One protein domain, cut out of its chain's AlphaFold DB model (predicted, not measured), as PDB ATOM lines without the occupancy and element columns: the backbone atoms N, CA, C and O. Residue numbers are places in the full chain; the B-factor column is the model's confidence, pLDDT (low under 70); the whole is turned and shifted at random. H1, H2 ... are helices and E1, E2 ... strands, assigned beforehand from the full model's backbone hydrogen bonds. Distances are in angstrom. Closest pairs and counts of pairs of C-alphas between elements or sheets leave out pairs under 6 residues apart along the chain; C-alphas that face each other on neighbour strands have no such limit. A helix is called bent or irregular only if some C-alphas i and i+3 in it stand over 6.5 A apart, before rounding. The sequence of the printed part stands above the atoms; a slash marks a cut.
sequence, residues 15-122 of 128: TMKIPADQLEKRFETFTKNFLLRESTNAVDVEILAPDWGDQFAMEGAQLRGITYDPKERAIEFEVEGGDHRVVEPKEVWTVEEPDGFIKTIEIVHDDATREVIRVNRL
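Overview. This is residues 15 to 122 of the 128 residues of an uncharacterized protein of Gemmatimonadetes bacterium (UniProt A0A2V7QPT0). What does the model look like? One strongly twisted sheet of eight strands folds back on itself at E3, so that the five strands E1, E6, E7, E8 and E2 partly face E4 and E5, and the helix H1 packs along E3. What is it made of? The printed part has 108 residues, with named elements in the order E1 H1 E2 E3 E4 E5 E6 E7 E8; the class is mixed, helices and strands. The sheet runs E1 E6 E7 E8 E2 E3 E4 E5 and is antiparallel throughout. How large is it? It is compact and rounded, with a radius of gyration of the C-alphas of 13.0 A and spans of 40 by 32 by 25 A.

Along the chain. Where are the strands? E1 is residues 15 to 17, from C-alpha 15 at (308.492, 229.905, 352.066), E6 is 91 to 96, E7 is 102 to 108, and E8 is 114 to 122, 25.2 A long, ending at C-alpha 122 at (305.479, 226.106, 330.671). E2 is 42 to 48, 19.7 A long, E3 is 59 to 69, 24.7 A long, E4 is 74 to 79, and E5 is 82 to 87. Where is the helix? H1, residues 20 to 35, is 21.6 A long from C-alpha 20 at (305.505, 245.531, 352.186); it is irregular, with C-alphas 21 and 24 at 7.2 A.

Arrangement. How does the sheet fold? It is a folded sheet, one sheet bent back on itself into two leaves that face each other, with 12 pairs of C-alphas within 11 A and E3 as the hinge. E3 bends by 79 degrees at residue 62; its pairing is staggered, with E2 over residues 59 to 62 and with E4 over 63 to 69. Which N and O atoms join neighbours? N 45 and O 61 of E2 and E3 are 3.0 A apart, N 67 and O 76 of E3 and E4 3.0 A, and N 46 and O 118 of E2 and E8 3.0 A. E2 E3 E4 E5 and E6 E7 E8 are meanders, each strand the antiparallel neighbour of the one before. Where is H1? It is on the sheet, and its closest C-alphas to E3 are those of Glu 24 and Tyr 68, 4.8 A apart. In H1, 10 of 12 O i to N i+4 pairs are within hydrogen-bond range.

Size, cuts and confidence. How far does it reach? The two C-alphas farthest apart are those of Ser 39 and Asp 111, at 40.2 A. Are there cuts or long links? The printed part has no cut, and no link is long; H1 to E2 and E2 to E3 are short but not tight. Where is confidence low? The pLDDT is under 70 at residues 37 to 43 and 49 to 58, against a mean of 84.6 for the printed part.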
ATOM      1  N   THR A  15     309.712 229.147 351.771       94.06
ATOM      2  CA  THR A  15     308.492 229.905 352.066       94.06
ATOM      3  C   THR A  15     308.873 231.180 352.800       94.06
ATOM      4  O   THR A  15     309.505 231.114 353.856       94.06
ATOM      5  N   MET A  16     308.483 232.338 352.274       94.69
ATOM      6  CA  MET A  16     308.826 233.629 352.868       94.69
ATOM      7  C   MET A  16     307.659 234.610 352.848       94.69
ATOM      8  O   MET A  16     306.916 234.692 351.878       94.69
ATOM      9  N   LYS A  17     307.525 235.399 353.919       97.38
ATOM     10  CA  LYS A  17     306.695 236.608 353.912       97.38
ATOM     11  C   LYS A  17     307.483 237.719 353.237       97.38
ATOM     12  O   LYS A  17     308.615 237.977 353.649       97.38
ATOM     13  N   ILE A  18     306.897 238.400 352.258       97.06
ATOM     14  CA  ILE A  18     307.508 239.591 351.667       97.06
ATOM     15  C   ILE A  18     307.102 240.808 352.514       97.06
ATOM     16  O   ILE A  18     305.908 241.089 352.644       97.06
ATOM     17  N   PRO A  19     308.055 241.544 353.111       97.19
ATOM     18  CA  PRO A  19     307.757 242.830 353.734       97.19
ATOM     19  C   PRO A  19     307.173 243.811 352.710       97.19
ATOM     20  O   PRO A  19     307.608 243.835 351.561       97.19
ATOM     21  N   ALA A  20     306.211 244.643 353.115       94.75
ATOM     22  CA  ALA A  20     305.505 245.531 352.186       94.75
ATOM     23  C   ALA A  20     306.442 246.491 351.422       94.75
ATOM     24  O   ALA A  20     306.212 246.785 350.253       94.75
ATOM     25  N   ASP A  21     307.534 246.927 352.052       96.44
ATOM     26  CA  ASP A  21     308.582 247.770 351.461       96.44
ATOM     27  C   ASP A  21     309.494 247.027 350.466       96.44
ATOM     28  O   ASP A  21     310.295 247.651 349.774       96.44
ATOM     29  N   GLN A  22     309.385 245.698 350.381       97.62
ATOM     30  CA  GLN A  22     310.144 244.850 349.458       97.62
ATOM     31  C   GLN A  22     309.291 244.288 348.314       97.62
ATOM     32  O   GLN A  22     309.857 243.709 347.386       97.62
ATOM     33  N   LEU A  23     307.962 244.454 348.351       97.69
ATOM     34  CA  LEU A  23     307.042 243.907 347.345       97.69
ATOM     35  C   LEU A  23     307.382 244.377 345.932       97.69
ATOM     36  O   LEU A  23     307.598 243.547 345.051       97.69
ATOM     37  N   GLU A  24     307.505 245.694 345.741       97.19
ATOM     38  CA  GLU A  24     307.813 246.304 344.440       97.19
ATOM     39  C   GLU A  24     309.088 245.699 343.847       97.19
ATOM     40  O   GLU A  24     309.074 245.105 342.770       97.19
ATOM     41  N   LYS A  25     310.185 245.744 344.610       97.12
ATOM     42  CA  LYS A  25     311.477 245.212 344.176       97.12
ATOM     43  C   LYS A  25     311.427 243.708 343.903       97.12
ATOM     44  O   LYS A  25     312.046 243.237 342.943       97.12
ATOM     45  N   ARG A  26     310.745 242.931 344.753       96.44
ATOM     46  CA  ARG A  26     310.676 241.468 344.621       96.44
ATOM     47  C   ARG A  26     309.922 241.066 343.358       96.44
ATOM     48  O   ARG A  26     310.424 240.197 342.637       96.44
ATOM     49  N   PHE A  27     308.780 241.695 343.083       96.12
ATOM     50  CA  PHE A  27     307.969 241.424 341.895       96.12
ATOM     51  C   PHE A  27     308.604 241.968 340.618       96.12
ATOM     52  O   PHE A  27     308.676 241.240 339.633       96.12
ATOM     53  N   GLU A  28     309.204 243.161 340.646       94.69
ATOM     54  CA  GLU A  28     309.961 243.686 339.504       94.69
ATOM     55  C   GLU A  28     311.122 242.747 339.125       94.69
ATOM     56  O   GLU A  28     311.339 242.441 337.949       94.69
ATOM     57  N   THR A  29     311.852 242.235 340.124       94.56
ATOM     58  CA  THR A  29     312.942 241.272 339.908       94.56
ATOM     59  C   THR A  29     312.421 239.965 339.313       94.56
ATOM     60  O   THR A  29     313.026 239.430 338.383       94.56
ATOM     61  N   PHE A  30     311.295 239.451 339.821       93.19
ATOM     62  CA  PHE A  30     310.673 238.236 339.296       93.19
ATOM     63  C   PHE A  30     310.239 238.416 337.834       93.19
ATOM     64  O   PHE A  30     310.644 237.633 336.975       93.19
ATOM     65  N   THR A  31     309.525 239.502 337.532       91.31
ATOM     66  CA  THR A  31     309.070 239.846 336.180       91.31
ATOM     67  C   THR A  31     310.239 239.931 335.198       91.31
ATOM     68  O   THR A  31     310.232 239.270 334.157       91.31
ATOM     69  N   LYS A  32     311.306 240.659 335.551       90.75
ATOM     70  CA  LYS A  32     312.491 240.815 334.691       90.75
ATOM     71  C   LYS A  32     313.245 239.512 334.440       90.75
ATOM     72  O   LYS A  32     313.749 239.296 333.336       90.75
ATOM     73  N   ASN A  33     313.360 238.664 335.459       89.25
ATOM     74  CA  ASN A  33     314.160 237.446 335.370       89.25
ATOM     75  C   ASN A  33     313.410 236.301 334.688       89.25
ATOM     76  O   ASN A  33     314.036 235.525 333.961       89.25
ATOM     77  N   PHE A  34     312.095 236.208 334.902       87.38
ATOM     78  CA  PHE A  34     311.322 235.030 334.522       87.38
ATOM     79  C   PHE A  34     310.222 235.303 333.499       87.38
ATOM     80  O   PHE A  34     310.030 234.443 332.650       87.38
ATOM     81  N   LEU A  35     309.555 236.462 333.508       86.12
ATOM     82  CA  LEU A  35     308.350 236.682 332.688       86.12
ATOM     83  C   LEU A  35     308.621 237.405 331.355       86.12
ATOM     84  O   LEU A  35     307.988 237.099 330.350       86.12
ATOM     85  N   LEU A  36     309.608 238.310 331.296       80.94
ATOM     86  CA  LEU A  36     309.894 239.098 330.080       80.94
ATOM     87  C   LEU A  36     310.617 238.328 328.955       80.94
ATOM     88  O   LEU A  36     310.743 238.835 327.840       80.94
ATOM     89  N   ARG A  37     311.154 237.130 329.215       68.69
ATOM     90  CA  ARG A  37     311.947 236.378 328.224       68.69
ATOM     91  C   ARG A  37     311.045 235.436 327.420       68.69
ATOM     92  O   ARG A  37     310.808 234.304 327.834       68.69
ATOM     93  N   GLU A  38     310.612 235.890 326.240       54.44
ATOM     94  CA  GLU A  38     309.672 235.200 325.327       54.44
ATOM     95  C   GLU A  38     310.019 233.739 324.974       54.44
ATOM     96  O   GLU A  38     309.135 232.979 324.592       54.44
ATOM     97  N   SER A  39     311.280 233.305 325.074       50.72
ATOM     98  CA  SER A  39     311.720 232.030 324.488       50.72
ATOM     99  C   SER A  39     311.672 230.803 325.408       50.72
ATOM    100  O   SER A  39     311.925 229.701 324.922       50.72
ATOM    101  N   THR A  40     311.394 230.938 326.713       47.78
ATOM    102  CA  THR A  40     311.552 229.800 327.658       47.78
ATOM    103  C   THR A  40     310.553 229.709 328.811       47.78
ATOM    104  O   THR A  40     310.444 228.638 329.401       47.78
ATOM    105  N   ASN A  41     309.810 230.772 329.122       54.12
ATOM    106  CA  ASN A  41     308.999 230.839 330.337       54.12
ATOM    107  C   ASN A  41     307.609 231.406 330.038       54.12
ATOM    108  O   ASN A  41     307.218 232.427 330.598       54.12
ATOM    109  N   ALA A  42     306.842 230.769 329.151       57.34
ATOM    110  CA  ALA A  42     305.407 230.980 329.269       57.34
ATOM    111  C   ALA A  42     305.022 230.470 330.673       57.34
ATOM    112  O   ALA A  42     305.525 229.440 331.122       57.34
ATOM    113  N   VAL A  43     304.288 231.267 331.437       65.19
ATOM    114  CA  VAL A  43     303.986 230.954 332.829       65.19
ATOM    115  C   VAL A  43     302.486 230.912 332.969       65.19
ATOM    116  O   VAL A  43     301.841 231.937 332.788       65.19
ATOM    117  N   ASP A  44     301.949 229.735 333.261       73.88
ATOM    118  CA  ASP A  44     300.520 229.598 333.506       73.88
ATOM    119  C   ASP A  44     300.218 229.979 334.943       73.88
ATOM    120  O   ASP A  44     300.896 229.523 335.875       73.88
ATOM    121  N   VAL A  45     299.178 230.792 335.102       75.25
ATOM    122  CA  VAL A  45     298.650 231.159 336.406       75.25
ATOM    123  C   VAL A  45     297.340 230.429 336.704       75.25
ATOM    124  O   VAL A  45     296.506 230.232 335.819       75.25
ATOM    125  N   GLU A  46     297.176 230.006 337.955       76.62
ATOM    126  CA  GLU A  46     295.909 229.537 338.526       76.62
ATOM    127  C   GLU A  46     295.629 230.386 339.772       76.62
ATOM    128  O   GLU A  46     296.437 230.385 340.706       76.62
ATOM    129  N   ILE A  47     294.518 231.126 339.776       76.19
ATOM    130  CA  ILE A  47     294.099 231.972 340.905       76.19
ATOM    131  C   ILE A  47     292.948 231.284 341.640       76.19
ATOM    132  O   ILE A  47     291.902 231.002 341.056       76.19
ATOM    133  N   LEU A  48     293.145 231.018 342.930       74.88
ATOM    134  CA  LEU A  48     292.176 230.383 343.816       74.88
ATOM    135  C   LEU A  48     291.791 231.359 344.934       74.88
ATOM    136  O   LEU A  48     292.597 231.621 345.826       74.88
ATOM    137  N   ALA A  49     290.555 231.860 344.904       66.94
ATOM    138  CA  ALA A  49     289.973 232.715 345.938       66.94
ATOM    139  C   ALA A  49     288.745 232.008 346.551       66.94
ATOM    140  O   ALA A  49     287.708 231.900 345.893       66.94
ATOM    141  N   PRO A  50     288.828 231.461 347.776       56.50
ATOM    142  CA  PRO A  50     287.667 230.939 348.469       56.50
ATOM    143  C   PRO A  50     286.798 232.113 348.943       56.50
ATOM    144  O   PRO A  50     287.267 232.965 349.691       56.50
ATOM    145  N   ASP A  51     285.530 232.105 348.522       56.16
ATOM    146  CA  ASP A  51     284.401 232.923 349.012       56.16
ATOM    147  C   ASP A  51     284.037 234.227 348.287       56.16
ATOM    148  O   ASP A  51     283.161 234.960 348.747       56.16
ATOM    149  N   TRP A  52     284.579 234.490 347.101       51.16
ATOM    150  CA  TRP A  52     284.097 235.588 346.254       51.16
ATOM    151  C   TRP A  52     283.260 234.995 345.108       51.16
ATOM    152  O   TRP A  52     283.787 234.493 344.119       51.16
ATOM    153  N   GLY A  53     281.932 234.939 345.288       51.59
ATOM    154  CA  GLY A  53     281.004 234.399 344.281       51.59
ATOM    155  C   GLY A  53     281.218 235.005 342.883       51.59
ATOM    156  O   GLY A  53     281.598 236.163 342.770       51.59
ATOM    157  N   ASP A  54     280.988 234.215 341.827       49.81
ATOM    158  CA  ASP A  54     281.163 234.552 340.394       49.81
ATOM    159  C   ASP A  54     282.502 235.207 339.970       49.81
ATOM    160  O   ASP A  54     282.656 235.603 338.813       49.81
ATOM    161  N   GLN A  55     283.513 235.283 340.839       54.31
ATOM    162  CA  GLN A  55     284.768 235.972 340.532       54.31
ATOM    163  C   GLN A  55     285.859 235.006 340.046       54.31
ATOM    164  O   GLN A  55     286.505 234.296 340.808       54.31
ATOM    165  N   PHE A  56     285.990 234.990 338.715       56.81
ATOM    166  CA  PHE A  56     287.136 234.625 337.873       56.81
ATOM    167  C   PHE A  56     288.207 233.708 338.489       56.81
ATOM    168  O   PHE A  56     289.297 234.140 338.854       56.81
ATOM    169  N   ALA A  57     287.954 232.398 338.442       56.09
ATOM    170  CA  ALA A  57     289.040 231.431 338.332       56.09
ATOM    171  C   ALA A  57     289.671 231.587 336.936       56.09
ATOM    172  O   ALA A  57     289.111 231.136 335.936       56.09
ATOM    173  N   MET A  58     290.803 232.286 336.851       65.00
ATOM    174  CA  MET A  58     291.634 232.279 335.647       65.00
ATOM    175  C   MET A  58     292.584 231.090 335.757       65.00
ATOM    176  O   MET A  58     293.486 231.084 336.592       65.00
ATOM    177  N   GLU A  59     292.333 230.066 334.947       70.12
ATOM    178  CA  GLU A  59     293.173 228.877 334.835       70.12
ATOM    179  C   GLU A  59     293.858 228.884 333.465       70.12
ATOM    180  O   GLU A  59     293.200 229.047 332.436       70.12
ATOM    181  N   GLY A  60     295.182 228.715 333.443       70.94
ATOM    182  CA  GLY A  60     295.940 228.564 332.195       70.94
ATOM    183  C   GLY A  60     296.104 229.854 331.384       70.94
ATOM    184  O   GLY A  60     296.317 229.792 330.175       70.94
ATOM    185  N   ALA A  61     295.978 231.020 332.026       78.94
ATOM    186  CA  ALA A  61     296.323 232.300 331.413       78.94
ATOM    187  C   ALA A  61     297.834 232.548 331.520       78.94
ATOM    188  O   ALA A  61     298.439 232.297 332.567       78.94
ATOM    189  N   GLN A  62     298.438 233.087 330.458       84.38
ATOM    190  CA  GLN A  62     299.857 233.426 330.475       84.38
ATOM    191  C   GLN A  62     300.099 234.673 331.335       84.38
ATOM    192  O   GLN A  62     299.665 235.768 330.982       84.38
ATOM    193  N   LEU A  63     300.852 234.527 332.421       87.25
ATOM    194  CA  LEU A  63     301.325 235.627 333.254       87.25
ATOM    195  C   LEU A  63     302.457 236.386 332.541       87.25
ATOM    196  O   LEU A  63     303.487 235.806 332.185       87.25
ATOM    197  N   ARG A  64     302.265 237.690 332.333       87.81
ATOM    198  CA  ARG A  64     303.202 238.600 331.651       87.81
ATOM    199  C   ARG A  64     304.016 239.435 332.632       87.81
ATOM    200  O   ARG A  64     305.192 239.699 332.376       87.81
ATOM    201  N   GLY A  65     303.419 239.794 333.762       90.50
ATOM    202  CA  GLY A  65     304.033 240.678 334.740       90.50
ATOM    203  C   GLY A  65     303.356 240.612 336.100       90.50
ATOM    204  O   GLY A  65     302.181 240.271 336.215       90.50
ATOM    205  N   ILE A  66     304.131 240.936 337.133       93.62
ATOM    206  CA  ILE A  66     303.626 241.258 338.466       93.62
ATOM    207  C   ILE A  66     304.270 242.572 338.902       93.62
ATOM    208  O   ILE A  66     305.499 242.716 338.823       93.62
ATOM    209  N   THR A  67     303.457 243.505 339.387       94.81
ATOM    210  CA  THR A  67     303.898 244.791 339.935       94.81
ATOM    211  C   THR A  67     303.230 245.063 341.284       94.81
ATOM    212  O   THR A  67     302.233 244.443 341.652       94.81
ATOM    213  N   TYR A  68     303.820 245.973 342.060       97.38
ATOM    214  CA  TYR A  68     303.204 246.510 343.271       97.38
ATOM    215  C   TYR A  68     303.330 248.029 343.262       97.38
ATOM    216  O   TYR A  68     304.449 248.541 343.191       97.38
ATOM    217  N   ASP A  69     302.202 248.733 343.361       96.06
ATOM    218  CA  ASP A  69     302.169 250.180 343.564       96.06
ATOM    219  C   ASP A  69     302.084 250.477 345.075       96.06
ATOM    220  O   ASP A  69     301.036 250.254 345.692       96.06
ATOM    221  N   PRO A  70     303.149 251.009 345.706       95.56
ATOM    222  CA  PRO A  70     303.132 251.334 347.129       95.56
ATOM    223  C   PRO A  70     302.213 252.512 347.489       95.56
ATOM    224  O   PRO A  70     301.829 252.635 348.652       95.56
ATOM    225  N   LYS A  71     301.864 253.387 346.537       95.75
ATOM    226  CA  LYS A  71     300.944 254.515 346.757       95.75
ATOM    227  C   LYS A  71     299.505 254.036 346.827       95.75
ATOM    228  O   LYS A  71     298.755 254.489 347.685       95.75
ATOM    229  N   GLU A  72     299.142 253.128 345.928       95.56
ATOM    230  CA  GLU A  72     297.799 252.543 345.868       95.56
ATOM    231  C   GLU A  72     297.671 251.291 346.744       95.56
ATOM    232  O   GLU A  72     296.568 250.781 346.932       95.56
ATOM    233  N   ARG A  73     298.794 250.811 347.301       95.62
ATOM    234  CA  ARG A  73     298.901 249.564 348.069       95.62
ATOM    235  C   ARG A  73     298.265 248.402 347.310       95.62
ATOM    236  O   ARG A  73     297.507 247.625 347.886       95.62
ATOM    237  N   ALA A  74     298.547 248.309 346.014       96.06
ATOM    238  CA  ALA A  74     297.902 247.361 345.120       96.06
ATOM    239  C   ALA A  74     298.931 246.492 344.398       96.06
ATOM    240  O   ALA A  74     299.970 246.988 343.965       96.06
ATOM    241  N   ILE A  75     298.633 245.200 344.288       95.88
ATOM    242  CA  ILE A  75     299.375 244.244 343.464       95.88
ATOM    243  C   ILE A  75     298.606 244.074 342.162       95.88
ATOM    244  O   ILE A  75     297.394 243.853 342.192       95.88
ATOM    245  N   GLU A  76     299.305 244.142 341.036       93.62
ATOM    246  CA  GLU A  76     298.730 243.885 339.717       93.62
ATOM    247  C   GLU A  76     299.413 242.675 339.085       93.62
ATOM    248  O   GLU A  76     300.640 242.567 339.069       93.62
ATOM    249  N   PHE A  77     298.594 241.759 338.580       90.69
ATOM    250  CA  PHE A  77     298.993 240.611 337.785       90.69
ATOM    251  C   PHE A  77     298.528 240.852 336.353       90.69
ATOM    252  O   PHE A  77     297.334 240.780 336.058       90.69
ATOM    253  N   GLU A  78     299.480 241.116 335.466       89.69
ATOM    254  CA  GLU A  78     299.226 241.246 334.034       89.69
ATOM    255  C   GLU A  78     299.120 239.838 333.447       89.69
ATOM    256  O   GLU A  78     300.120 239.110 333.380       89.69
ATOM    257  N   VAL A  79     297.922 239.420 333.042       84.62
ATOM    258  CA  VAL A  79     297.676 238.077 332.506       84.62
ATOM    259  C   VAL A  79     297.090 238.156 331.100       84.62
ATOM    260  O   VAL A  79     296.528 239.154 330.656       84.62
ATOM    261  N   GLU A  80     297.256 237.101 330.315       79.62
ATOM    262  CA  GLU A  80     296.616 237.052 329.006       79.62
ATOM    263  C   GLU A  80     295.090 236.987 329.165       79.62
ATOM    264  O   GLU A  80     294.559 236.085 329.807       79.62
ATOM    265  N   GLY A  81     294.384 237.951 328.568       72.31
ATOM    266  CA  GLY A  81     292.920 238.033 328.622       72.31
ATOM    267  C   GLY A  81     292.350 238.966 329.697       72.31
ATOM    268  O   GLY A  81     291.130 239.112 329.748       72.31
ATOM    269  N   GLY A  82     293.186 239.634 330.500       76.00
ATOM    270  CA  GLY A  82     292.766 240.649 331.473       76.00
ATOM    271  C   GLY A  82     293.831 240.920 332.535       76.00
ATOM    272  O   GLY A  82     294.902 240.337 332.490       76.00
ATOM    273  N   ASP A  83     293.522 241.762 333.517       78.44
ATOM    274  CA  ASP A  83     294.404 242.000 334.664       78.44
ATOM    275  C   ASP A  83     293.710 241.517 335.942       78.44
ATOM    276  O   ASP A  83     292.503 241.725 336.109       78.44
ATOM    277  N   HIS A  84     294.457 240.890 336.856       87.00
ATOM    278  CA  HIS A  84     293.984 240.624 338.220       87.00
ATOM    279  C   HIS A  84     294.640 241.613 339.172       87.00
ATOM    280  O   HIS A  84     295.864 241.727 339.213       87.00
ATOM    281  N   ARG A  85     293.834 242.346 339.940       90.75
ATOM    282  CA  ARG A  85     294.322 243.411 340.816       90.75
ATOM    283  C   ARG A  85     293.848 243.189 342.240       90.75
ATOM    284  O   ARG A  85     292.650 243.124 342.495       90.75
ATOM    285  N   VAL A  86     294.800 243.164 343.168       91.56
ATOM    286  CA  VAL A  86     294.552 242.960 344.596       91.56
ATOM    287  C   VAL A  86     294.892 244.229 345.360       91.56
ATOM    288  O   VAL A  86     296.030 244.695 345.334       91.56
ATOM    289  N   VAL A  87     293.898 244.803 346.033       93.19
ATOM    290  CA  VAL A  87     294.013 246.079 346.750       93.19
ATOM    291  C   VAL A  87     294.153 245.829 348.249       93.19
ATOM    292  O   VAL A  87     293.443 245.003 348.814       93.19
ATOM    293  N   GLU A  88     295.073 246.562 348.877       94.19
ATOM    294  CA  GLU A  88     295.356 246.536 350.315       94.19
ATOM    295  C   GLU A  88     295.604 245.126 350.890       94.19
ATOM    296  O   GLU A  88     294.964 244.730 351.866       94.19
ATOM    297  N   PRO A  89     296.572 244.357 350.348       95.31
ATOM    298  CA  PRO A  89     296.929 243.071 350.932       95.31
ATOM    299  C   PRO A  89     297.449 243.274 352.362       95.31
ATOM    300  O   PRO A  89     298.306 244.129 352.621       95.31
ATOM    301  N   LYS A  90     296.958 242.463 353.303       96.12
ATOM    302  CA  LYS A  90     297.437 242.457 354.690       96.12
ATOM    303  C   LYS A  90     298.786 241.763 354.790       96.12
ATOM    304  O   LYS A  90     299.701 242.249 355.456       96.12
ATOM    305  N   GLU A  91     298.909 240.611 354.139       97.31
ATOM    306  CA  GLU A  91     300.154 239.857 354.056       97.31
ATOM    307  C   GLU A  91     300.336 239.269 352.666       97.31
ATOM    308  O   GLU A  91     299.366 238.916 352.001       97.31
ATOM    309  N   VAL A  92     301.595 239.129 352.262       97.69
ATOM    310  CA  VAL A  92     301.971 238.471 351.017       97.69
ATOM    311  C   VAL A  92     303.067 237.472 351.335       97.69
ATOM    312  O   VAL A  92     304.094 237.822 351.925       97.69
ATOM    313  N   TRP A  93     302.840 236.232 350.938       97.81
ATOM    314  CA  TRP A  93     303.746 235.115 351.130       97.81
ATOM    315  C   TRP A  93     304.107 234.515 349.779       97.81
ATOM    316  O   TRP A  93     303.276 234.479 348.874       97.81
ATOM    317  N   THR A  94     305.335 234.029 349.641       97.06
ATOM    318  CA  THR A  94     305.786 233.302 348.456       97.06
ATOM    319  C   THR A  94     306.354 231.947 348.813       97.06
ATOM    320  O   THR A  94     306.938 231.763 349.879       97.06
ATOM    321  N   VAL A  95     306.188 231.003 347.889       95.19
ATOM    322  CA  VAL A  95     306.954 229.757 347.832       95.19
ATOM    323  C   VAL A  95     307.858 229.846 346.615       95.19
ATOM    324  O   VAL A  95     307.368 229.978 345.489       95.19
ATOM    325  N   GLU A  96     309.164 229.795 346.839       92.44
ATOM    326  CA  GLU A  96     310.172 230.053 345.814       92.44
ATOM    327  C   GLU A  96     311.060 228.835 345.577       92.44
ATOM    328  O   GLU A  96     311.426 228.120 346.507       92.44
ATOM    329  N   GLU A  97     311.409 228.598 344.318       91.25
ATOM    330  CA  GLU A  97     312.434 227.635 343.924       91.25
ATOM    331  C   GLU A  97     313.842 228.194 344.214       91.25
ATOM    332  O   GLU A  97     314.011 229.413 344.320       91.25
ATOM    333  N   PRO A  98     314.892 227.350 344.284       90.12
ATOM    334  CA  PRO A  98     316.250 227.799 344.616       90.12
ATOM    335  C   PRO A  98     316.845 228.848 343.668       90.12
ATOM    336  O   PRO A  98     317.809 229.520 344.028       90.12
ATOM    337  N   ASP A  99     316.321 228.966 342.445       89.06
ATOM    338  CA  ASP A  99     316.749 229.971 341.469       89.06
ATOM    339  C   ASP A  99     316.003 231.312 341.610       89.06
ATOM    340  O   ASP A  99     316.284 232.253 340.867       89.06
ATOM    341  N   GLY A 100     315.087 231.421 342.577       90.31
ATOM    342  CA  GLY A 100     314.275 232.605 342.845       90.31
ATOM    343  C   GLY A 100     312.972 232.667 342.046       90.31
ATOM    344  O   GLY A 100     312.316 233.718 342.049       90.31
ATOM    345  N   PHE A 101     312.587 231.590 341.354       91.56
ATOM    346  CA  PHE A 101     311.284 231.507 340.708       91.56
ATOM    347  C   PHE A 101     310.176 231.345 341.742       91.56
ATOM    348  O   PHE A 101     310.172 230.408 342.536       91.56
ATOM    349  N   ILE A 102     309.215 232.261 341.718       93.44
ATOM    350  CA  ILE A 102     308.042 232.208 342.577       93.44
ATOM    351  C   ILE A 102     307.071 231.191 341.983       93.44
ATOM    352  O   ILE A 102     306.572 231.386 340.879       93.44
ATOM    353  N   LYS A 103     306.798 230.119 342.726       92.12
ATOM    354  CA  LYS A 103     305.851 229.061 342.349       92.12
ATOM    355  C   LYS A 103     304.452 229.309 342.905       92.12
ATOM    356  O   LYS A 103     303.451 228.854 342.351       92.12
ATOM    357  N   THR A 104     304.364 229.981 344.045       93.38
ATOM    358  CA  THR A 104     303.088 230.312 344.681       93.38
ATOM    359  C   THR A 104     303.195 231.669 345.345       93.38
ATOM    360  O   THR A 104     304.215 231.961 345.965       93.38
ATOM    361  N   ILE A 105     302.142 232.469 345.214       95.00
ATOM    362  CA  ILE A 105     301.927 233.707 345.952       95.00
ATOM    363  C   ILE A 105     300.632 233.516 346.732       95.00
ATOM    364  O   ILE A 105     299.598 233.208 346.148       95.00
ATOM    365  N   GLU A 106     300.691 233.661 348.046       95.12
ATOM    366  CA  GLU A 106     299.514 233.681 348.910       95.12
ATOM    367  C   GLU A 106     299.326 235.105 349.426       95.12
ATOM    368  O   GLU A 106     300.234 235.693 350.019       95.12
ATOM    369  N   ILE A 107     298.144 235.659 349.186       94.88
ATOM    370  CA  ILE A 107     297.748 236.983 349.641       94.88
ATOM    371  C   ILE A 107     296.693 236.806 350.722       94.88
ATOM    372  O   ILE A 107     295.694 236.125 350.522       94.88
ATOM    373  N   VAL A 108     296.927 237.411 351.880       93.94
ATOM    374  CA  VAL A 108     295.984 237.424 352.999       93.94
ATOM    375  C   VAL A 108     295.334 238.797 353.052       93.94
ATOM    376  O   VAL A 108     296.041 239.808 353.030       93.94
ATOM    377  N   HIS A 109     294.011 238.837 353.171       91.06
ATOM    378  CA  HIS A 109     293.236 240.071 353.309       91.06
ATOM    379  C   HIS A 109     292.911 240.365 354.781       91.06
ATOM    380  O   HIS A 109     293.170 239.563 355.687       91.06
ATOM    381  N   ASP A 110     292.349 241.544 355.046       89.69
ATOM    382  CA  ASP A 110     292.014 241.974 356.407       89.69
ATOM    383  C   ASP A 110     290.938 241.119 357.085       89.69
ATOM    384  O   ASP A 110     291.029 240.877 358.293       89.69
ATOM    385  N   ASP A 111     289.996 240.586 356.310       86.94
ATOM    386  CA  ASP A 111     288.949 239.656 356.750       86.94
ATOM    387  C   ASP A 111     289.435 238.198 356.893       86.94
ATOM    388  O   ASP A 111     288.641 237.300 357.169       86.94
ATOM    389  N   ALA A 112     290.747 237.973 356.761       83.56
ATOM    390  CA  ALA A 112     291.414 236.674 356.783       83.56
ATOM    391  C   ALA A 112     291.070 235.737 355.612       83.56
ATOM    392  O   ALA A 112     291.507 234.580 355.631       83.56
ATOM    393  N   THR A 113     290.369 236.227 354.582       86.12
ATOM    394  CA  THR A 113     290.305 235.533 353.292       86.12
ATOM    395  C   THR A 113     291.697 235.468 352.664       86.12
ATOM    396  O   THR A 113     292.616 236.216 353.031       86.12
ATOM    397  N   ARG A 114     291.883 234.490 351.776       87.56
ATOM    398  CA  ARG A 114     293.178 234.183 351.172       87.56
ATOM    399  C   ARG A 114     293.024 233.990 349.681       87.56
ATOM    400  O   ARG A 114     292.257 233.132 349.268       87.56
ATOM    401  N   GLU A 115     293.813 234.698 348.899       88.94
ATOM    402  CA  GLU A 115     293.967 234.427 347.476       88.94
ATOM    403  C   GLU A 115     295.275 233.672 347.249       88.94
ATOM    404  O   GLU A 115     296.335 234.076 347.730       88.94
ATOM    405  N   VAL A 116     295.214 232.558 346.525       89.81
ATOM    406  CA  VAL A 116     296.391 231.756 346.182       89.81
ATOM    407  C   VAL A 116     296.595 231.790 344.679       89.81
ATOM    408  O   VAL A 116     295.776 231.284 343.919       89.81
ATOM    409  N   ILE A 117     297.727 232.340 344.266       90.19
ATOM    410  CA  ILE A 117     298.160 232.431 342.881       90.19
ATOM    411  C   ILE A 117     299.268 231.403 342.677       90.19
ATOM    412  O   ILE A 117     300.351 231.512 343.255       90.19
ATOM    413  N   ARG A 118     299.014 230.383 341.863       89.31
ATOM    414  CA  ARG A 118     300.025 229.397 341.465       89.31
ATOM    415  C   ARG A 118     300.616 229.772 340.129       89.31
ATOM    416  O   ARG A 118     299.901 230.194 339.234       89.31
ATOM    417  N   VAL A 119     301.918 229.576 340.011       88.50
ATOM    418  CA  VAL A 119     302.727 230.054 338.900       88.50
ATOM    419  C   VAL A 119     303.521 228.861 338.377       88.50
ATOM    420  O   VAL A 119     304.383 228.317 339.069       88.50
ATOM    421  N   ASN A 120     303.191 228.402 337.173       86.00
ATOM    422  CA  ASN A 120     303.757 227.190 336.588       86.00
ATOM    423  C   ASN A 120     304.663 227.537 335.416       86.00
ATOM    424  O   ASN A 120     304.262 228.272 334.523       86.00
ATOM    425  N   ARG A 121     305.861 226.952 335.353       83.25
ATOM    426  CA  ARG A 121     306.692 227.047 334.149       83.25
ATOM    427  C   ARG A 121     306.080 226.192 333.044       83.25
ATOM    428  O   ARG A 121     306.042 224.969 333.164       83.25
ATOM    429  N   LEU A 122     305.707 226.805 331.930       71.81
ATOM    430  CA  LEU A 122     305.479 226.106 330.671       71.81
ATOM    431  C   LEU A 122     306.838 225.829 330.030       71.81
ATOM    432  O   LEU A 122     307.212 226.423 329.019       71.81
TER     433      LEU A 122